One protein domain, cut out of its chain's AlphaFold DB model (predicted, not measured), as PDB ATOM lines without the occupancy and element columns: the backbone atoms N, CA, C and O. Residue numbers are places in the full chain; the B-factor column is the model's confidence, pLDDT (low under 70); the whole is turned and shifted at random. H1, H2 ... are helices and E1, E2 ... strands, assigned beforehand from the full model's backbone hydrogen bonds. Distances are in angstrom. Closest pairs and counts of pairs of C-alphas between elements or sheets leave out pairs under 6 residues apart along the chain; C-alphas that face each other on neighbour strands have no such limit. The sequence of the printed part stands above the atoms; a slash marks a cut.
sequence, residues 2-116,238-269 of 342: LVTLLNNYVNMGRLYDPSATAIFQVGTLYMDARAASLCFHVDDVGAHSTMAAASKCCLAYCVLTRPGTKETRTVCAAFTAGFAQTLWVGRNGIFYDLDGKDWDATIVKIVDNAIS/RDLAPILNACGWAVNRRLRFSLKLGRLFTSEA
ATOM      1  N   LEU A   2      41.376  31.846 -13.140       87.12
ATOM      2  CA  LEU A   2      41.394  30.681 -12.235       87.12
ATOM      3  C   LEU A   2      42.769  30.422 -11.589       87.12
ATOM      4  O   LEU A   2      42.852  30.247 -10.381       87.12
ATOM      5  N   VAL A   3      43.858  30.483 -12.364       87.81
ATOM      6  CA  VAL A   3      45.232  30.312 -11.846       87.81
ATOM      7  C   VAL A   3      45.562  31.346 -10.762       87.81
ATOM      8  O   VAL A   3      46.128  31.007  -9.727       87.81
ATOM      9  N   THR A   4      45.153  32.602 -10.959       84.62
ATOM     10  CA  THR A   4      45.323  33.676  -9.973       84.62
ATOM     11  C   THR A   4      44.568  33.368  -8.685       84.62
ATOM     12  O   THR A   4      45.136  33.511  -7.606       84.62
ATOM     13  N   LEU A   5      43.320  32.904  -8.779       86.38
ATOM     14  CA  LEU A   5      42.527  32.523  -7.611       86.38
ATOM     15  C   LEU A   5      43.165  31.345  -6.862       86.38
ATOM     16  O   LEU A   5      43.349  31.419  -5.651       86.38
ATOM     17  N   LEU A   6      43.577  30.291  -7.573       88.88
ATOM     18  CA  LEU A   6      44.225  29.120  -6.972       88.88
ATOM     19  C   LEU A   6      45.532  29.495  -6.259       88.88
ATOM     20  O   LEU A   6      45.774  29.046  -5.138       88.88
ATOM     21  N   ASN A   7      46.339  30.371  -6.860       88.75
ATOM     22  CA  ASN A   7      47.600  30.824  -6.276       88.75
ATOM     23  C   ASN A   7      47.428  31.803  -5.107       88.75
ATOM     24  O   ASN A   7      48.332  31.894  -4.280       88.75
ATOM     25  N   ASN A   8      46.303  32.513  -5.009       88.06
ATOM     26  CA  ASN A   8      46.029  33.419  -3.891       88.06
ATOM     27  C   ASN A   8      45.222  32.774  -2.764       88.06
ATOM     28  O   ASN A   8      45.393  33.180  -1.629       88.06
ATOM     29  N   TYR A   9      44.355  31.804  -3.057       86.94
ATOM     30  CA  TYR A   9      43.408  31.265  -2.078       86.94
ATOM     31  C   TYR A   9      43.724  29.825  -1.657       86.94
ATOM     32  O   TYR A   9      43.733  29.509  -0.471       86.94
ATOM     33  N   VAL A  10      44.017  28.940  -2.616       87.12
ATOM     34  CA  VAL A  10      44.212  27.505  -2.338       87.12
ATOM     35  C   VAL A  10      45.656  27.211  -1.943       87.12
ATOM     36  O   VAL A  10      45.915  26.633  -0.887       87.12
ATOM     37  N   ASN A  11      46.607  27.619  -2.786       87.12
ATOM     38  CA  ASN A  11      48.034  27.428  -2.530       87.12
ATOM     39  C   ASN A  11      48.627  28.577  -1.697       87.12
ATOM     40  O   ASN A  11      49.603  28.377  -0.981       87.12
ATOM     41  N   MET A  12      48.043  29.781  -1.779       87.62
ATOM     42  CA  MET A  12      48.594  31.010  -1.180       87.62
ATOM     43  C   MET A  12      50.040  31.300  -1.630       87.62
ATOM     44  O   MET A  12      50.768  32.022  -0.960       87.62
ATOM     45  N   GLY A  13      50.474  30.763  -2.777       86.50
ATOM     46  CA  GLY A  13      51.836  30.915  -3.292       86.50
ATOM     47  C   GLY A  13      52.246  32.377  -3.472       86.50
ATOM     48  O   GLY A  13      53.379  32.726  -3.162       86.50
ATOM     49  N   ARG A  14      51.304  33.256  -3.853       88.81
ATOM     50  CA  ARG A  14      51.572  34.698  -3.988       88.81
ATOM     51  C   ARG A  14      51.888  35.411  -2.674       88.81
ATOM     52  O   ARG A  14      52.543  36.436  -2.707       88.81
ATOM     53  N   LEU A  15      51.459  34.881  -1.528       89.00
ATOM     54  CA  LEU A  15      51.830  35.439  -0.224       89.00
ATOM     55  C   LEU A  15      53.309  35.185   0.106       89.00
ATOM     56  O   LEU A  15      53.923  35.958   0.833       89.00
ATOM     57  N   TYR A  16      53.872  34.084  -0.390       89.12
ATOM     58  CA  TYR A  16      55.246  33.671  -0.088       89.12
ATOM     59  C   TYR A  16      56.252  34.089  -1.166       89.12
ATOM     60  O   TYR A  16      57.452  33.896  -0.974       89.12
ATOM     61  N   ASP A  17      55.776  34.651  -2.275       88.31
ATOM     62  CA  ASP A  17      56.593  35.128  -3.383       88.31
ATOM     63  C   ASP A  17      56.935  36.618  -3.190       88.31
ATOM     64  O   ASP A  17      56.029  37.449  -3.199       88.31
ATOM     65  N   PRO A  18      58.222  36.990  -3.034       80.50
ATOM     66  CA  PRO A  18      58.643  38.384  -2.872       80.50
ATOM     67  C   PRO A  18      58.310  39.286  -4.063       80.50
ATOM     68  O   PRO A  18      58.272  40.504  -3.911       80.50
ATOM     69  N   SER A  19      58.139  38.703  -5.252       83.31
ATOM     70  CA  SER A  19      57.898  39.438  -6.497       83.31
ATOM     71  C   SER A  19      56.414  39.636  -6.803       83.31
ATOM     72  O   SER A  19      56.067  40.403  -7.702       83.31
ATOM     73  N   ALA A  20      55.532  38.961  -6.061       84.44
ATOM     74  CA  ALA A  20      54.101  38.983  -6.304       84.44
ATOM     75  C   ALA A  20      53.346  39.679  -5.170       84.44
ATOM     76  O   ALA A  20      53.617  39.489  -3.989       84.44
ATOM     77  N   THR A  21      52.317  40.432  -5.546       84.56
ATOM     78  CA  THR A  21      51.352  40.998  -4.602       84.56
ATOM     79  C   THR A  21      50.205  40.013  -4.403       84.56
ATOM     80  O   THR A  21      49.611  39.508  -5.372       84.56
ATOM     81  N   ALA A  22      49.893  39.717  -3.143       86.69
ATOM     82  CA  ALA A  22      48.742  38.894  -2.798       86.69
ATOM     83  C   ALA A  22      47.447  39.704  -2.945       86.69
ATOM     84  O   ALA A  22      47.416  40.893  -2.658       86.69
ATOM     85  N   ILE A  23      46.355  39.056  -3.349       88.62
ATOM     86  CA  ILE A  23      45.079  39.732  -3.659       88.62
ATOM     87  C   ILE A  23      44.453  40.491  -2.474       88.62
ATOM     88  O   ILE A  23      43.656  41.397  -2.674       88.62
ATOM     89  N   PHE A  24      44.790  40.108  -1.242       88.50
ATOM     90  CA  PHE A  24      44.295  40.742  -0.019       88.50
ATOM     91  C   PHE A  24      45.181  41.897   0.467       88.50
ATOM     92  O   PHE A  24      44.827  42.553   1.444       88.50
ATOM     93  N   GLN A  25      46.340  42.120  -0.162       91.56
ATOM     94  CA  GLN A  25      47.175  43.284   0.120       91.56
ATOM     95  C   GLN A  25      46.582  44.486  -0.607       91.56
ATOM     96  O   GLN A  25      46.371  44.437  -1.814       91.56
ATOM     97  N   VAL A  26      46.314  45.556   0.133       92.25
ATOM     98  CA  VAL A  26      45.636  46.752  -0.391       92.25
ATOM     99  C   VAL A  26      46.629  47.865  -0.737       92.25
ATOM    100  O   VAL A  26      46.284  48.811  -1.425       92.25
ATOM    101  N   GLY A  27      47.877  47.779  -0.276       92.94
ATOM    102  CA  GLY A  27      48.869  48.820  -0.528       92.94
ATOM    103  C   GLY A  27      50.011  48.813   0.477       92.94
ATOM    104  O   GLY A  27      50.221  47.830   1.192       92.94
ATOM    105  N   THR A  28      50.743  49.923   0.533       95.06
ATOM    106  CA  THR A  28      51.904  50.101   1.415       95.06
ATOM    107  C   THR A  28      51.712  51.300   2.336       95.06
ATOM    108  O   THR A  28      51.502  52.422   1.878       95.06
ATOM    109  N   LEU A  29      51.826  51.067   3.644       95.12
ATOM    110  CA  LEU A  29      51.806  52.106   4.667       95.12
ATOM    111  C   LEU A  29      53.232  52.548   4.999       95.12
ATOM    112  O   LEU A  29      54.037  51.749   5.478       95.12
ATOM    113  N   TYR A  30      53.519  53.830   4.818       94.00
ATOM    114  CA  TYR A  30      54.755  54.462   5.257       94.00
ATOM    115  C   TYR A  30      54.522  55.172   6.580       94.00
ATOM    116  O   TYR A  30      53.752  56.131   6.680       94.00
ATOM    117  N   MET A  31      55.196  54.697   7.619       92.00
ATOM    118  CA  MET A  31      55.065  55.257   8.951       92.00
ATOM    119  C   MET A  31      56.308  54.948   9.766       92.00
ATOM    120  O   MET A  31      56.814  53.832   9.743       92.00
ATOM    121  N   ASP A  32      56.789  55.947  10.505       88.50
ATOM    122  CA  ASP A  32      57.914  55.788  11.426       88.50
ATOM    123  C   ASP A  32      59.154  55.145  10.782       88.50
ATOM    124  O   ASP A  32      59.643  54.105  11.218       88.50
ATOM    125  N   ALA A  33      59.622  55.754   9.687       88.44
ATOM    126  CA  ALA A  33      60.785  55.284   8.937       88.44
ATOM    127  C   ALA A  33      60.682  53.801   8.520       88.44
ATOM    128  O   ALA A  33      61.687  53.099   8.428       88.44
ATOM    129  N   ARG A  34      59.463  53.302   8.295       91.44
ATOM    130  CA  ARG A  34      59.189  51.945   7.825       91.44
ATOM    131  C   ARG A  34      58.151  51.968   6.720       91.44
ATOM    132  O   ARG A  34      57.260  52.815   6.730       91.44
ATOM    133  N   ALA A  35      58.255  51.007   5.814       92.88
ATOM    134  CA  ALA A  35      57.234  50.721   4.817       92.88
ATOM    135  C   ALA A  35      56.644  49.338   5.102       92.88
ATOM    136  O   ALA A  35      57.358  48.336   5.044       92.88
ATOM    137  N   ALA A  36      55.362  49.285   5.455       94.06
ATOM    138  CA  ALA A  36      54.621  48.057   5.712       94.06
ATOM    139  C   ALA A  36      53.737  47.722   4.503       94.06
ATOM    140  O   ALA A  36      52.777  48.434   4.217       94.06
ATOM    141  N   SER A  37      54.048  46.634   3.798       92.62
ATOM    142  CA  SER A  37      53.313  46.187   2.603       92.62
ATOM    143  C   SER A  37      52.176  45.206   2.913       92.62
ATOM    144  O   SER A  37      51.304  44.968   2.080       92.62
ATOM    145  N   LEU A  38      52.131  44.645   4.129       92.94
ATOM    146  CA  LEU A  38      50.984  43.865   4.602       92.94
ATOM    147  C   LEU A  38      49.903  44.779   5.170       92.94
ATOM    148  O   LEU A  38      49.803  44.966   6.384       92.94
ATOM    149  N   CYS A  39      49.088  45.319   4.271       94.31
ATOM    150  CA  CYS A  39      47.923  46.122   4.608       94.31
ATOM    151  C   CYS A  39      46.639  45.437   4.133       94.31
ATOM    152  O   CYS A  39      46.559  45.015   2.980       94.31
ATOM    153  N   PHE A  40      45.636  45.362   5.005       93.81
ATOM    154  CA  PHE A  40      44.349  44.715   4.749       93.81
ATOM    155  C   PHE A  40      43.210  45.718   4.886       93.81
ATOM    156  O   PHE A  40      43.244  46.578   5.768       93.81
ATOM    157  N   HIS A  41      42.181  45.587   4.054       92.75
ATOM    158  CA  HIS A  41      40.957  46.364   4.218       92.75
ATOM    159  C   HIS A  41      40.189  45.876   5.450       92.75
ATOM    160  O   HIS A  41      40.108  44.669   5.687       92.75
ATOM    161  N   VAL A  42      39.646  46.805   6.235       93.31
ATOM    162  CA  VAL A  42      38.882  46.485   7.445       93.31
ATOM    163  C   VAL A  42      37.609  47.311   7.478       93.31
ATOM    164  O   VAL A  42      37.683  48.534   7.455       93.31
ATOM    165  N   ASP A  43      36.466  46.644   7.608       88.50
ATOM    166  CA  ASP A  43      35.170  47.311   7.759       88.50
ATOM    167  C   ASP A  43      34.954  47.780   9.207       88.50
ATOM    168  O   ASP A  43      34.726  48.962   9.459       88.50
ATOM    169  N   ASP A  44      35.103  46.866  10.176       90.75
ATOM    170  CA  ASP A  44      34.994  47.158  11.610       90.75
ATOM    171  C   ASP A  44      36.292  46.836  12.364       90.75
ATOM    172  O   ASP A  44      36.710  45.682  12.501       90.75
ATOM    173  N   VAL A  45      36.911  47.874  12.931       91.31
ATOM    174  CA  VAL A  45      38.124  47.772  13.754       91.31
ATOM    175  C   VAL A  45      37.875  46.958  15.023       91.31
ATOM    176  O   VAL A  45      38.761  46.224  15.474       91.31
ATOM    177  N   GLY A  46      36.687  47.090  15.620       90.19
ATOM    178  CA  GLY A  46      36.324  46.441  16.874       90.19
ATOM    179  C   GLY A  46      36.353  44.924  16.735       90.19
ATOM    180  O   GLY A  46      37.222  44.274  17.333       90.19
ATOM    181  N   ALA A  47      35.461  44.385  15.902       89.62
ATOM    182  CA  ALA A  47      35.368  42.955  15.619       89.62
ATOM    183  C   ALA A  47      36.659  42.388  15.014       89.62
ATOM    184  O   ALA A  47      37.087  41.291  15.377       89.62
ATOM    185  N   HIS A  48      37.334  43.145  14.145       93.25
ATOM    186  CA  HIS A  48      38.559  42.649  13.532       93.25
ATOM    187  C   HIS A  48      39.703  42.523  14.549       93.25
ATOM    188  O   HIS A  48      40.463  41.552  14.518       93.25
ATOM    189  N   SER A  49      39.861  43.488  15.457       92.31
ATOM    190  CA  SER A  49      40.978  43.495  16.414       92.31
ATOM    191  C   SER A  49      40.938  42.348  17.425       92.31
ATOM    192  O   SER A  49      41.994  41.855  17.826       92.31
ATOM    193  N   THR A  50      39.748  41.885  17.811       91.75
ATOM    194  CA  THR A  50      39.590  40.776  18.765       91.75
ATOM    195  C   THR A  50      39.999  39.444  18.144       91.75
ATOM    196  O   THR A  50      40.754  38.688  18.755       91.75
ATOM    197  N   MET A  51      39.577  39.177  16.906       89.44
ATOM    198  CA  MET A  51      39.944  37.957  16.183       89.44
ATOM    199  C   MET A  51      41.417  37.974  15.755       89.44
ATOM    200  O   MET A  51      42.140  36.985  15.920       89.44
ATOM    201  N   ALA A  52      41.901  39.119  15.272       91.12
ATOM    202  CA  ALA A  52      43.266  39.256  14.784       91.12
ATOM    203  C   ALA A  52      44.325  39.211  15.900       91.12
ATOM    204  O   ALA A  52      45.478  38.890  15.616       91.12
ATOM    205  N   ALA A  53      43.963  39.429  17.170       89.81
ATOM    206  CA  ALA A  53      44.882  39.279  18.303       89.81
ATOM    207  C   ALA A  53      45.506  37.868  18.393       89.81
ATOM    208  O   ALA A  53      46.655  37.719  18.821       89.81
ATOM    209  N   ALA A  54      44.807  36.832  17.907       90.56
ATOM    210  CA  ALA A  54      45.314  35.458  17.868       90.56
ATOM    211  C   ALA A  54      46.496  35.255  16.893       90.56
ATOM    212  O   ALA A  54      47.243  34.283  17.031       90.56
ATOM    213  N   SER A  55      46.703  36.174  15.940       89.25
ATOM    214  CA  SER A  55      47.778  36.118  14.933       89.25
ATOM    215  C   SER A  55      49.188  36.306  15.500       89.25
ATOM    216  O   SER A  55      50.172  35.989  14.822       89.25
ATOM    217  N   LYS A  56      49.302  36.845  16.726       91.12
ATOM    218  CA  LYS A  56      50.569  37.238  17.377       91.12
ATOM    219  C   LYS A  56      51.409  38.224  16.549       91.12
ATOM    220  O   LYS A  56      52.620  38.317  16.752       91.12
ATOM    221  N   CYS A  57      50.789  38.942  15.614       91.31
ATOM    222  CA  CYS A  57      51.415  40.014  14.843       91.31
ATOM    223  C   CYS A  57      51.102  41.366  15.490       91.31
ATOM    224  O   CYS A  57      50.050  41.524  16.109       91.31
ATOM    225  N   CYS A  58      52.018  42.329  15.375       92.12
ATOM    226  CA  CYS A  58      51.723  43.704  15.765       92.12
ATOM    227  C   CYS A  58      50.891  44.344  14.658       92.12
ATOM    228  O   CYS A  58      51.301  44.324  13.495       92.12
ATOM    229  N   LEU A  59      49.715  44.852  15.013       94.25
ATOM    230  CA  LEU A  59      48.756  45.410  14.063       94.25
ATOM    231  C   LEU A  59      48.474  46.859  14.433       94.25
ATOM    232  O   LEU A  59      48.145  47.139  15.586       94.25
ATOM    233  N   ALA A  60      48.561  47.758  13.458       94.62
ATOM    234  CA  ALA A  60      48.085  49.126  13.595       94.62
ATOM    235  C   ALA A  60      46.872  49.328  12.688       94.62
ATOM    236  O   ALA A  60      46.944  49.157  11.469       94.62
ATOM    237  N   TYR A  61      45.756  49.706  13.293       95.38
ATOM    238  CA  TYR A  61      44.545  50.093  12.591       95.38
ATOM    239  C   TYR A  61      44.613  51.578  12.298       95.38
ATOM    240  O   TYR A  61      44.716  52.389  13.223       95.38
ATOM    241  N   CYS A  62      44.552  51.916  11.019       94.50
ATOM    242  CA  CYS A  62      44.642  53.277  10.533       94.50
ATOM    243  C   CYS A  62      43.341  53.669   9.840       94.50
ATOM    244  O   CYS A  62      42.797  52.899   9.043       94.50
ATOM    245  N   VAL A  63      42.873  54.879  10.124       94.94
ATOM    246  CA  VAL A  63      41.863  55.540   9.299       94.94
ATOM    247  C   VAL A  63      42.604  56.312   8.221       94.94
ATOM    248  O   VAL A  63      43.530  57.067   8.512       94.94
ATOM    249  N   LEU A  64      42.214  56.058   6.981       93.31
ATOM    250  CA  LEU A  64      42.700  56.703   5.781       93.31
ATOM    251  C   LEU A  64      41.736  57.811   5.386       93.31
ATOM    252  O   LEU A  64      40.537  57.565   5.249       93.31
ATOM    253  N   THR A  65      42.265  59.000   5.147       92.88
ATOM    254  CA  THR A  65      41.517  60.145   4.634       92.88
ATOM    255  C   THR A  65      42.211  60.682   3.399       92.88
ATOM    256  O   THR A  65      43.422  60.894   3.421       92.88
ATOM    257  N   ARG A  66      41.464  60.909   2.315       90.06
ATOM    258  CA  ARG A  66      42.050  61.490   1.104       90.06
ATOM    259  C   ARG A  66      41.886  63.010   1.067       90.06
ATOM    260  O   ARG A  66      40.738  63.482   1.056       90.06
ATOM    261  N   PRO A  67      42.981  63.783   0.974       78.50
ATOM    262  CA  PRO A  67      42.890  65.215   0.736       78.50
ATOM    263  C   PRO A  67      42.299  65.448  -0.663       78.50
ATOM    264  O   PRO A  67      42.830  65.000  -1.673       78.50
ATOM    265  N   GLY A  68      41.134  66.097  -0.726       77.44
ATOM    266  CA  GLY A  68      40.451  66.451  -1.978       77.44
ATOM    267  C   GLY A  68      39.098  65.768  -2.190       77.44
ATOM    268  O   GLY A  68      38.123  66.463  -2.460       77.44
ATOM    269  N   THR A  69      38.988  64.444  -2.018       77.94
ATOM    270  CA  THR A  69      37.713  63.715  -2.212       77.94
ATOM    271  C   THR A  69      36.939  63.426  -0.923       77.94
ATOM    272  O   THR A  69      35.794  62.991  -1.005       77.94
ATOM    273  N   LYS A  70      37.517  63.686   0.265       80.00
ATOM    274  CA  LYS A  70      36.924  63.374   1.590       80.00
ATOM    275  C   LYS A  70      36.490  61.909   1.757       80.00
ATOM    276  O   LYS A  70      35.693  61.591   2.636       80.00
ATOM    277  N   GLU A  71      37.024  61.011   0.937       87.75
ATOM    278  CA  GLU A  71      36.810  59.579   1.099       87.75
ATOM    279  C   GLU A  71      37.545  59.097   2.347       87.75
ATOM    280  O   GLU A  71      38.701  59.463   2.586       87.75
ATOM    281  N   THR A  72      36.863  58.264   3.127       89.06
ATOM    282  CA  THR A  72      37.412  57.642   4.329       89.06
ATOM    283  C   THR A  72      37.430  56.134   4.165       89.06
ATOM    284  O   THR A  72      36.418  55.544   3.781       89.06
ATOM    285  N   ARG A  73      38.558  55.501   4.476       91.44
ATOM    286  CA  ARG A  73      38.697  54.039   4.495       91.44
ATOM    287  C   ARG A  73      39.408  53.614   5.764       91.44
ATOM    288  O   ARG A  73      40.152  54.395   6.342       91.44
ATOM    289  N   THR A  74      39.235  52.366   6.165       94.00
ATOM    290  CA  THR A  74      39.956  51.815   7.310       94.00
ATOM    291  C   THR A  74      40.816  50.649   6.853       94.00
ATOM    292  O   THR A  74      40.390  49.802   6.064       94.00
ATOM    293  N   VAL A  75      42.063  50.638   7.313       94.81
ATOM    294  CA  VAL A  75      43.061  49.639   6.929       94.81
ATOM    295  C   VAL A  75      43.791  49.143   8.168       94.81
ATOM    296  O   VAL A  75      44.086  49.899   9.092       94.81
ATOM    297  N   CYS A  76      44.094  47.851   8.187       95.00
ATOM    298  CA  CYS A  76      44.958  47.225   9.179       95.00
ATOM    299  C   CYS A  76      46.325  46.964   8.555       95.00
ATOM    300  O   CYS A  76      46.425  46.215   7.586       95.00
ATOM    301  N   ALA A  77      47.372  47.564   9.116       94.69
ATOM    302  CA  ALA A  77      48.750  47.325   8.718       94.69
ATOM    303  C   ALA A  77      49.441  46.400   9.726       94.69
ATOM    304  O   ALA A  77      49.431  46.659  10.934       94.69
ATOM    305  N   ALA A  78      50.059  45.328   9.233       93.56
ATOM    306  CA  ALA A  78      50.848  44.416  10.049       93.56
ATOM    307  C   ALA A  78      52.327  44.819  10.038       93.56
ATOM    308  O   ALA A  78      52.983  44.793   8.997       93.56
ATOM    309  N   PHE A  79      52.869  45.128  11.217       92.94
ATOM    310  CA  PHE A  79      54.284  45.443  11.397       92.94
ATOM    311  C   PHE A  79      55.052  44.192  11.811       92.94
ATOM    312  O   PHE A  79      54.815  43.589  12.863       92.94
ATOM    313  N   THR A  80      55.997  43.786  10.968       90.25
ATOM    314  CA  THR A  80      56.739  42.527  11.121       90.25
ATOM    315  C   THR A  80      58.240  42.714  11.324       90.25
ATOM    316  O   THR A  80      58.921  41.713  11.579       90.25
ATOM    317  N   ALA A  81      58.734  43.955  11.248       86.56
ATOM    318  CA  ALA A  81      60.104  44.379  11.548       86.56
ATOM    319  C   ALA A  81      60.139  45.790  12.189       86.56
ATOM    320  O   ALA A  81      59.162  46.543  12.126       86.56
ATOM    321  N   GLY A  82      61.259  46.134  12.833       84.50
ATOM    322  CA  GLY A  82      61.440  47.377  13.592       84.50
ATOM    323  C   GLY A  82      61.146  47.279  15.095       84.50
ATOM    324  O   GLY A  82      61.299  46.219  15.714       84.50
ATOM    325  N   PHE A  83      60.757  48.420  15.670       82.56
ATOM    326  CA  PHE A  83      60.407  48.606  17.084       82.56
ATOM    327  C   PHE A  83      58.930  49.012  17.220       82.56
ATOM    328  O   PHE A  83      58.416  49.763  16.387       82.56
ATOM    329  N   ALA A  84      58.233  48.523  18.245       78.19
ATOM    330  CA  ALA A  84      56.816  48.814  18.473       78.19
ATOM    331  C   ALA A  84      56.590  50.182  19.131       78.19
ATOM    332  O   ALA A  84      55.570  50.817  18.903       78.19
ATOM    333  N   GLN A  85      57.558  50.665  19.912       75.31
ATOM    334  CA  GLN A  85      57.396  51.825  20.807       75.31
ATOM    335  C   GLN A  85      57.050  53.145  20.115       75.31
ATOM    336  O   GLN A  85      56.511  54.060  20.726       75.31
ATOM    337  N   THR A  86      57.407  53.260  18.847       79.62
ATOM    338  CA  THR A  86      57.174  54.448  18.034       79.62
ATOM    339  C   THR A  86      55.803  54.459  17.360       79.62
ATOM    340  O   THR A  86      55.411  55.474  16.779       79.62
ATOM    341  N   LEU A  87      55.069  53.346  17.438       84.62
ATOM    342  CA  LEU A  87      53.667  53.276  17.062       84.62
ATOM    343  C   LEU A  87      52.828  53.591  18.298       84.62
ATOM    344  O   LEU A  87      52.704  52.778  19.208       84.62
ATOM    345  N   TRP A  88      52.235  54.776  18.321       88.44
ATOM    346  CA  TRP A  88      51.236  55.161  19.312       88.44
ATOM    347  C   TRP A  88      49.989  55.681  18.601       88.44
ATOM    348  O   TRP A  88      50.045  56.162  17.467       88.44
ATOM    349  N   VAL A  89      48.846  55.564  19.268       93.19
ATOM    350  CA  VAL A  89      47.562  56.039  18.742       93.19
ATOM    351  C   VAL A  89      47.632  57.546  18.471       93.19
ATOM    352  O   VAL A  89      48.181  58.298  19.273       93.19
ATOM    353  N   GLY A  90      47.094  57.985  17.334       92.12
ATOM    354  CA  GLY A  90      47.141  59.374  16.872       92.12
ATOM    355  C   GLY A  90      48.381  59.729  16.050       92.12
ATOM    356  O   GLY A  90      48.517  60.871  15.616       92.12
ATOM    357  N   ARG A  91      49.295  58.781  15.805       93.00
ATOM    358  CA  ARG A  91      50.413  59.006  14.888       93.00
ATOM    359  C   ARG A  91      49.936  59.021  13.436       93.00
ATOM    360  O   ARG A  91      49.162  58.157  13.025       93.00
ATOM    361  N   ASN A  92      50.461  59.969  12.665       93.25
ATOM    362  CA  ASN A  92      50.183  60.101  11.241       93.25
ATOM    363  C   ASN A  92      51.241  59.381  10.392       93.25
ATOM    364  O   ASN A  92      52.408  59.256  10.781       93.25
ATOM    365  N   GLY A  93      50.819  58.919   9.225       92.81
ATOM    366  CA  GLY A  93      51.627  58.293   8.189       92.81
ATOM    367  C   GLY A  93      50.972  58.495   6.825       92.81
ATOM    368  O   GLY A  93      49.922  59.123   6.721       92.81
ATOM    369  N   ILE A  94      51.599  57.959   5.786       94.50
ATOM    370  CA  ILE A  94      51.124  58.082   4.404       94.50
ATOM    371  C   ILE A  94      50.890  56.677   3.869       94.50
ATOM    372  O   ILE A  94      51.762  55.814   3.976       94.50
ATOM    373  N   PHE A  95      49.720  56.433   3.298       95.50
ATOM    374  CA  PHE A  95      49.372  55.161   2.686       95.50
ATOM    375  C   PHE A  95      49.274  55.315   1.172       95.50
ATOM    376  O   PHE A  95      48.607  56.219   0.677       95.50
ATOM    377  N   TYR A  96      49.921  54.407   0.447       94.69
ATOM    378  CA  TYR A  96      49.801  54.306  -1.002       94.69
ATOM    379  C   TYR A  96      49.017  53.051  -1.364       94.69
ATOM    380  O   TYR A  96      49.419  51.940  -1.009       94.69
ATOM    381  N   ASP A  97      47.909  53.244  -2.074       92.88
ATOM    382  CA  ASP A  97      47.100  52.165  -2.650       92.88
ATOM    383  C   ASP A  97      47.866  51.473  -3.800       92.88
ATOM    384  O   ASP A  97      48.839  52.022  -4.330       92.88
ATOM    385  N   LEU A  98      47.420  50.293  -4.240       89.31
ATOM    386  CA  LEU A  98      47.994  49.600  -5.406       89.31
ATOM    387  C   LEU A  98      47.869  50.413  -6.705       89.31
ATOM    388  O   LEU A  98      48.689  50.271  -7.608       89.31
ATOM    389  N   ASP A  99      46.880  51.306  -6.762       88.94
ATOM    390  CA  ASP A  99      46.682  52.273  -7.846       88.94
ATOM    391  C   ASP A  99      47.670  53.460  -7.795       88.94
ATOM    392  O   ASP A  99      47.577  54.376  -8.614       88.94
ATOM    393  N   GLY A 100      48.564  53.515  -6.801       87.94
ATOM    394  CA  GLY A 100      49.497  54.628  -6.596       87.94
ATOM    395  C   GLY A 100      48.859  55.899  -6.026       87.94
ATOM    396  O   GLY A 100      49.489  56.953  -6.023       87.94
ATOM    397  N   LYS A 101      47.615  55.820  -5.542       90.31
ATOM    398  CA  LYS A 101      46.915  56.942  -4.898       90.31
ATOM    399  C   LYS A 101      47.390  57.101  -3.458       90.31
ATOM    400  O   LYS A 101      47.480  56.113  -2.729       90.31
ATOM    401  N   ASP A 102      47.633  58.340  -3.067       92.56
ATOM    402  CA  ASP A 102      48.044  58.760  -1.736       92.56
ATOM    403  C   ASP A 102      46.844  58.990  -0.807       92.56
ATOM    404  O   ASP A 102      45.793  59.512  -1.199       92.56
ATOM    405  N   TRP A 103      47.013  58.566   0.442       94.06
ATOM    406  CA  TRP A 103      46.048  58.707   1.522       94.06
ATOM    407  C   TRP A 103      46.774  59.111   2.803       94.06
ATOM    408  O   TRP A 103      47.805  58.526   3.151       94.06
ATOM    409  N   ASP A 104      46.198  60.049   3.546       94.12
ATOM    410  CA  ASP A 104      46.667  60.379   4.886       94.12
ATOM    411  C   ASP A 104      46.185  59.298   5.850       94.12
ATOM    412  O   ASP A 104      44.992  59.004   5.908       94.12
ATOM    413  N   ALA A 105      47.101  58.682   6.591       95.06
ATOM    414  CA  ALA A 105      46.801  57.595   7.512       95.06
ATOM    415  C   ALA A 105      47.011  58.041   8.961       95.06
ATOM    416  O   ALA A 105      48.108  58.462   9.322       95.06
ATOM    417  N   THR A 106      46.011  57.866   9.822       94.81
ATOM    418  CA  THR A 106      46.137  58.123  11.267       94.81
ATOM    419  C   THR A 106      45.830  56.861  12.058       94.81
ATOM    420  O   THR A 106      44.788  56.233  11.853       94.81
ATOM    421  N   ILE A 107      46.715  56.483  12.985       95.00
ATOM    422  CA  ILE A 107      46.503  55.303  13.834       95.00
ATOM    423  C   ILE A 107      45.359  55.557  14.821       95.00
ATOM    424  O   ILE A 107      45.433  56.473  15.636       95.00
ATOM    425  N   VAL A 108      44.356  54.681  14.825       94.62
ATOM    426  CA  VAL A 108      43.231  54.708  15.775       94.62
ATOM    427  C   VAL A 108      43.385  53.661  16.873       94.62
ATOM    428  O   VAL A 108      43.036  53.909  18.026       94.62
ATOM    429  N   LYS A 109      43.918  52.483  16.543       93.81
ATOM    430  CA  LYS A 109      44.086  51.386  17.503       93.81
ATOM    431  C   LYS A 109      45.330  50.577  17.183       93.81
ATOM    432  O   LYS A 109      45.650  50.366  16.018       93.81
ATOM    433  N   ILE A 110      45.995  50.083  18.220       93.06
ATOM    434  CA  ILE A 110      47.164  49.216  18.094       93.06
ATOM    435  C   ILE A 110      46.903  47.927  18.868       93.06
ATOM    436  O   ILE A 110      46.313  47.945  19.950       93.06
ATOM    437  N   VAL A 111      47.311  46.805  18.284       92.69
ATOM    438  CA  VAL A 111      47.402  45.515  18.966       92.69
ATOM    439  C   VAL A 111      48.878  45.207  19.155       92.69
ATOM    440  O   VAL A 111      49.590  44.869  18.203       92.69
ATOM    441  N   ASP A 112      49.326  45.335  20.399       88.25
ATOM    442  CA  ASP A 112      50.725  45.161  20.762       88.25
ATOM    443  C   ASP A 112      51.111  43.683  20.776       88.25
ATOM    444  O   ASP A 112      50.562  42.860  21.510       88.25
ATOM    445  N   ASN A 113      52.104  43.345  19.963       89.25
ATOM    446  CA  ASN A 113      52.743  42.038  19.921       89.25
ATOM    447  C   ASN A 113      54.221  42.232  19.577       89.25
ATOM    448  O   ASN A 113      54.619  43.262  19.043       89.25
ATOM    449  N   ALA A 114      55.047  41.231  19.873       85.94
ATOM    450  CA  ALA A 114      56.481  41.335  19.631       85.94
ATOM    451  C   ALA A 114      56.796  41.441  18.127       85.94
ATOM    452  O   ALA A 114      56.397  40.570  17.349       85.94
ATOM    453  N   ILE A 115      57.545  42.480  17.736       86.75
ATOM    454  CA  ILE A 115      57.909  42.757  16.336       86.75
ATOM    455  C   ILE A 115      59.280  42.169  15.995       86.75
ATOM    456  O   ILE A 115      59.439  41.505  14.967       86.75
ATOM    457  N   SER A 116      60.282  42.381  16.856       87.00
ATOM    458  CA  SER A 116      61.661  41.974  16.576       87.00
ATOM    459  C   SER A 116      62.399  41.401  17.790       87.00
ATOM    460  O   SER A 116      62.107  41.691  18.946       87.00
ATOM    461  N   ARG A 238      53.718  33.232  14.591       92.94
ATOM    462  CA  ARG A 238      52.905  34.192  13.832       92.94
ATOM    463  C   ARG A 238      52.097  33.487  12.753       92.94
ATOM    464  O   ARG A 238      52.629  32.638  12.035       92.94
ATOM    465  N   ASP A 239      50.829  33.858  12.654       92.62
ATOM    466  CA  ASP A 239      49.861  33.251  11.748       92.62
ATOM    467  C   ASP A 239      48.972  34.338  11.141       92.62
ATOM    468  O   ASP A 239      48.353  35.100  11.877       92.62
ATOM    469  N   LEU A 240      48.910  34.418   9.813       92.06
ATOM    470  CA  LEU A 240      48.067  35.385   9.103       92.06
ATOM    471  C   LEU A 240      46.606  34.935   8.985       92.06
ATOM    472  O   LEU A 240      45.748  35.763   8.685       92.06
ATOM    473  N   ALA A 241      46.294  33.662   9.243       92.50
ATOM    474  CA  ALA A 241      44.937  33.145   9.076       92.50
ATOM    475  C   ALA A 241      43.888  33.877   9.939       92.50
ATOM    476  O   ALA A 241      42.857  34.252   9.389       92.50
ATOM    477  N   PRO A 242      44.129  34.187  11.233       93.12
ATOM    478  CA  PRO A 242      43.171  34.956  12.032       93.12
ATOM    479  C   PRO A 242      42.941  36.384  11.523       93.12
ATOM    480  O   PRO A 242      41.853  36.915  11.703       93.12
ATOM    481  N   ILE A 243      43.946  37.006  10.894       93.19
ATOM    482  CA  ILE A 243      43.806  38.340  10.288       93.19
ATOM    483  C   ILE A 243      42.923  38.243   9.045       93.19
ATOM    484  O   ILE A 243      41.959  38.985   8.922       93.19
ATOM    485  N   LEU A 244      43.198  37.284   8.161       92.25
ATOM    486  CA  LEU A 244      42.410  37.091   6.944       92.25
ATOM    487  C   LEU A 244      40.959  36.691   7.249       92.25
ATOM    488  O   LEU A 244      40.042  37.253   6.654       92.25
ATOM    489  N   ASN A 245      40.745  35.801   8.222       92.12
ATOM    490  CA  ASN A 245      39.406  35.436   8.692       92.12
ATOM    491  C   ASN A 245      38.644  36.645   9.247       92.12
ATOM    492  O   ASN A 245      37.443  36.766   9.015       92.12
ATOM    493  N   ALA A 246      39.340  37.573   9.909       91.31
ATOM    494  CA  ALA A 246      38.753  38.819  10.386       91.31
ATOM    495  C   ALA A 246      38.401  39.797   9.247       91.31
ATOM    496  O   ALA A 246      37.452  40.561   9.381       91.31
ATOM    497  N   CYS A 247      39.109  39.738   8.115       89.69
ATOM    498  CA  CYS A 247      38.756  40.441   6.875       89.69
ATOM    499  C   CYS A 247      37.664  39.723   6.049       89.69
ATOM    500  O   CYS A 247      37.416  40.111   4.910       89.69
ATOM    501  N   GLY A 248      37.063  38.637   6.553       88.19
ATOM    502  CA  GLY A 248      36.032  37.868   5.842       88.19
ATOM    503  C   GLY A 248      36.556  36.824   4.848       88.19
ATOM    504  O   GLY A 248      35.767  36.195   4.142       88.19
ATOM    505  N   TRP A 249      37.869  36.585   4.789       87.19
ATOM    506  CA  TRP A 249      38.436  35.504   3.978       87.19
ATOM    507  C   TRP A 249      38.283  34.174   4.714       87.19
ATOM    508  O   TRP A 249      38.759  34.048   5.828       87.19
ATOM    509  N   ALA A 250      37.681  33.148   4.111       86.94
ATOM    510  CA  ALA A 250      37.451  31.860   4.779       86.94
ATOM    511  C   ALA A 250      38.685  30.928   4.739       86.94
ATOM    512  O   ALA A 250      38.697  29.892   4.065       86.94
ATOM    513  N   VAL A 251      39.751  31.284   5.461       88.38
ATOM    514  CA  VAL A 251      41.013  30.528   5.484       88.38
ATOM    515  C   VAL A 251      41.058  29.549   6.663       88.38
ATOM    516  O   VAL A 251      41.252  29.917   7.821       88.38
ATOM    517  N   ASN A 252      40.988  28.250   6.351       85.81
ATOM    518  CA  ASN A 252      41.009  27.173   7.353       85.81
ATOM    519  C   ASN A 252      42.415  26.643   7.697       85.81
ATOM    520  O   ASN A 252      42.562  25.787   8.570       85.81
ATOM    521  N   ARG A 253      43.466  27.113   7.014       87.44
ATOM    522  CA  ARG A 253      44.852  26.666   7.235       87.44
ATOM    523  C   ARG A 253      45.662  27.749   7.943       87.44
ATOM    524  O   ARG A 253      45.547  28.917   7.610       87.44
ATOM    525  N   ARG A 254      46.560  27.338   8.842       88.31
ATOM    526  CA  ARG A 254      47.570  28.224   9.444       88.31
ATOM    527  C   ARG A 254      48.537  28.748   8.380       88.31
ATOM    528  O   ARG A 254      49.219  27.956   7.726       88.31
ATOM    529  N   LEU A 255      48.635  30.065   8.251       90.75
ATOM    530  CA  LEU A 255      49.515  30.773   7.322       90.75
ATOM    531  C   LEU A 255      50.688  31.371   8.093       90.75
ATOM    532  O   LEU A 255      50.712  32.553   8.444       90.75
ATOM    533  N   ARG A 256      51.663  30.515   8.397       90.38
ATOM    534  CA  ARG A 256      52.868  30.914   9.126       90.38
ATOM    535  C   ARG A 256      53.908  31.467   8.174       90.38
ATOM    536  O   ARG A 256      54.181  30.869   7.139       90.38
ATOM    537  N   PHE A 257      54.580  32.533   8.585       89.56
ATOM    538  CA  PHE A 257      55.691  33.100   7.833       89.56
ATOM    539  C   PHE A 257      56.954  33.196   8.685       89.56
ATOM    540  O   PHE A 257      56.924  33.388   9.904       89.56
ATOM    541  N   SER A 258      58.101  33.029   8.030       88.19
ATOM    542  CA  SER A 258      59.403  33.081   8.690       88.19
ATOM    543  C   SER A 258      59.793  34.517   9.057       88.19
ATOM    544  O   SER A 258      59.247  35.493   8.547       88.19
ATOM    545  N   LEU A 259      60.802  34.665   9.918       85.44
ATOM    546  CA  LEU A 259      61.402  35.970  10.220       85.44
ATOM    547  C   LEU A 259      61.975  36.659   8.977       85.44
ATOM    548  O   LEU A 259      61.886  37.876   8.871       85.44
ATOM    549  N   LYS A 260      62.540  35.883   8.043       87.88
ATOM    550  CA  LYS A 260      63.088  36.410   6.788       87.88
ATOM    551  C   LYS A 260      61.976  36.978   5.912       87.88
ATOM    552  O   LYS A 260      62.081  38.118   5.486       87.88
ATOM    553  N   LEU A 261      60.891  36.222   5.739       87.75
ATOM    554  CA  LEU A 261      59.725  36.682   4.985       87.75
ATOM    555  C   LEU A 261      59.062  37.894   5.657       87.75
ATOM    556  O   LEU A 261      58.726  38.861   4.991       87.75
ATOM    557  N   GLY A 262      58.991  37.913   6.991       87.44
ATOM    558  CA  GLY A 262      58.503  39.075   7.735       87.44
ATOM    559  C   GLY A 262      59.299  40.363   7.485       87.44
ATOM    560  O   GLY A 262      58.716  41.437   7.521       87.44
ATOM    561  N   ARG A 263      60.602  40.291   7.194       87.56
ATOM    562  CA  ARG A 263      61.391  41.487   6.838       87.56
ATOM    563  C   ARG A 263      61.081  42.023   5.442       87.56
ATOM    564  O   ARG A 263      61.362  43.179   5.179       87.56
ATOM    565  N   LEU A 264      60.502  41.205   4.562       89.12
ATOM    566  CA  LEU A 264      60.053  41.657   3.243       89.12
ATOM    567  C   LEU A 264      58.724  42.418   3.334       89.12
ATOM    568  O   LEU A 264      58.459  43.298   2.527       89.12
ATOM    569  N   PHE A 265      57.908  42.105   4.343       90.12
ATOM    570  CA  PHE A 265      56.634  42.783   4.587       90.12
ATOM    571  C   PHE A 265      56.757  44.110   5.334       90.12
ATOM    572  O   PHE A 265      55.831  44.917   5.329       90.12
ATOM    573  N   THR A 266      57.875  44.333   6.021       91.75
ATOM    574  CA  THR A 266      58.176  45.609   6.666       91.75
ATOM    575  C   THR A 266      59.645  45.927   6.449       91.75
ATOM    576  O   THR A 266      60.502  45.311   7.087       91.75
ATOM    577  N   SER A 267      59.933  46.882   5.570       89.19
ATOM    578  CA  SER A 267      61.289  47.389   5.363       89.19
ATOM    579  C   SER A 267      61.543  48.593   6.266       89.19
ATOM    580  O   SER A 267      60.701  49.484   6.380       89.19
ATOM    581  N   GLU A 268      62.702  48.616   6.919       88.12
ATOM    582  CA  GLU A 268      63.194  49.767   7.681       88.12
ATOM    583  C   GLU A 268      63.858  50.763   6.716       88.12
ATOM    584  O   GLU A 268      64.397  50.359   5.686       88.12
ATOM    585  N   ALA A 269      63.800  52.060   7.018       84.56
ATOM    586  CA  ALA A 269      64.445  53.080   6.205       84.56
ATOM    587  C   ALA A 269      65.964  52.898   6.261       84.56
ATOM    588  O   ALA A 269      66.591  53.020   7.316       84.56
TER     589      ALA A 269
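This is residues 2 to 116 and 238 to 269 of the 342 residues of an uncharacterized protein of Lentisphaerae bacterium (UniProt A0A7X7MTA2). One eight-stranded sheet folds back on itself, curled like part of a barrel, with E3, E5 and E4 facing E6, E1, E2 and E8 and with E7 as the hinge. H3 covers E4 from outside with H4 side by side with it, H5 packs near the ends of E2 and E5, and H1 and H2 lie off the sheet. The 147 printed residues hold five named helices and eight named strands, in the order H1 H2 E1 E2 E3 H3 E4 E5 E6 E7 H4 H5 E8. The sheet, in the order E3 E5 E4 E7 E6 E1 E2 E8, is antiparallel throughout, and the class is mixed. The whole is compact, with a radius of gyration of the C-alphas of 14.3 A and spans of 38 by 33 by 31 A.

H1, residues 2 to 10, and H2, residues 13 to 16, touch only at the corner, closest at the C-alphas of Asn 7 and Gly 13, 5.2 A apart. E1, residues 27 to 31, and E2, residues 34 to 36, form a hairpin, with N 29 and O 36 at 2.9 A. E2 runs on into E3, residues 39 to 41, at 44 degrees. H3, residues 45 to 55, is on the sheet at a height of 9.0 A and runs along E4, residues 58 to 65, at 21 degrees on the local plane. E4 and E5, residues 72 to 79, form a hairpin, with N 62 and O 75 at 2.8 A. E3, H3 and E4 form a split strand-helix-strand unit, two strands running the same way with E5 between them; its crossover is right-handed. E6, residues 92 to 97, and E7, residues 102 to 111, form a hairpin, with N 95 and O 103 at 2.8 A. E7 bends by 66 degrees at residue 108; it pairs with E4 through N 61 and O 109, 2.8 A. H4, residues 241 to 246, only grazes the sheet; it touches H3 at a shallow tilt of 9 degrees, opposite ways, closest at the C-alphas of Ala 52 and Ile 243, 4.6 A apart. H5, residues 259 to 265, is on the same face as H3. E8, residues 266 to 268, pairs with E2 through N 35 and O 267, 2.9 A. Every O i to N i+4 pair is within hydrogen-bond range in H1 and H4, against 2 of 3 in H5 and 3 of 7 in H3, where 4 of 8 O i to N i+3 pairs are; H2 is too short for an i+4 pair.

H1 begins at C-alpha 2, (41.394, 30.681, -12.235). From first to last C-alpha, H3 measures 15.2 A, E4 22.3 A, E5 22.0 A, E6 16.3 A and E7 24.6 A. E7 ends at C-alpha 111, (47.402, 45.515, 18.966), and E8 ends at C-alpha 268, (63.194, 49.767, 7.681).

The C-alphas of Leu 2 and Gln 85, the two farthest apart, are 42.4 A apart. Residues 117 to 237 are cut out, and C-alphas 116 and 238 are 12.0 A apart across the cut. The links E5 to E6 and H4 to H5 are long. The mean pLDDT of the printed part is 89.8, and no printed residue is under 70.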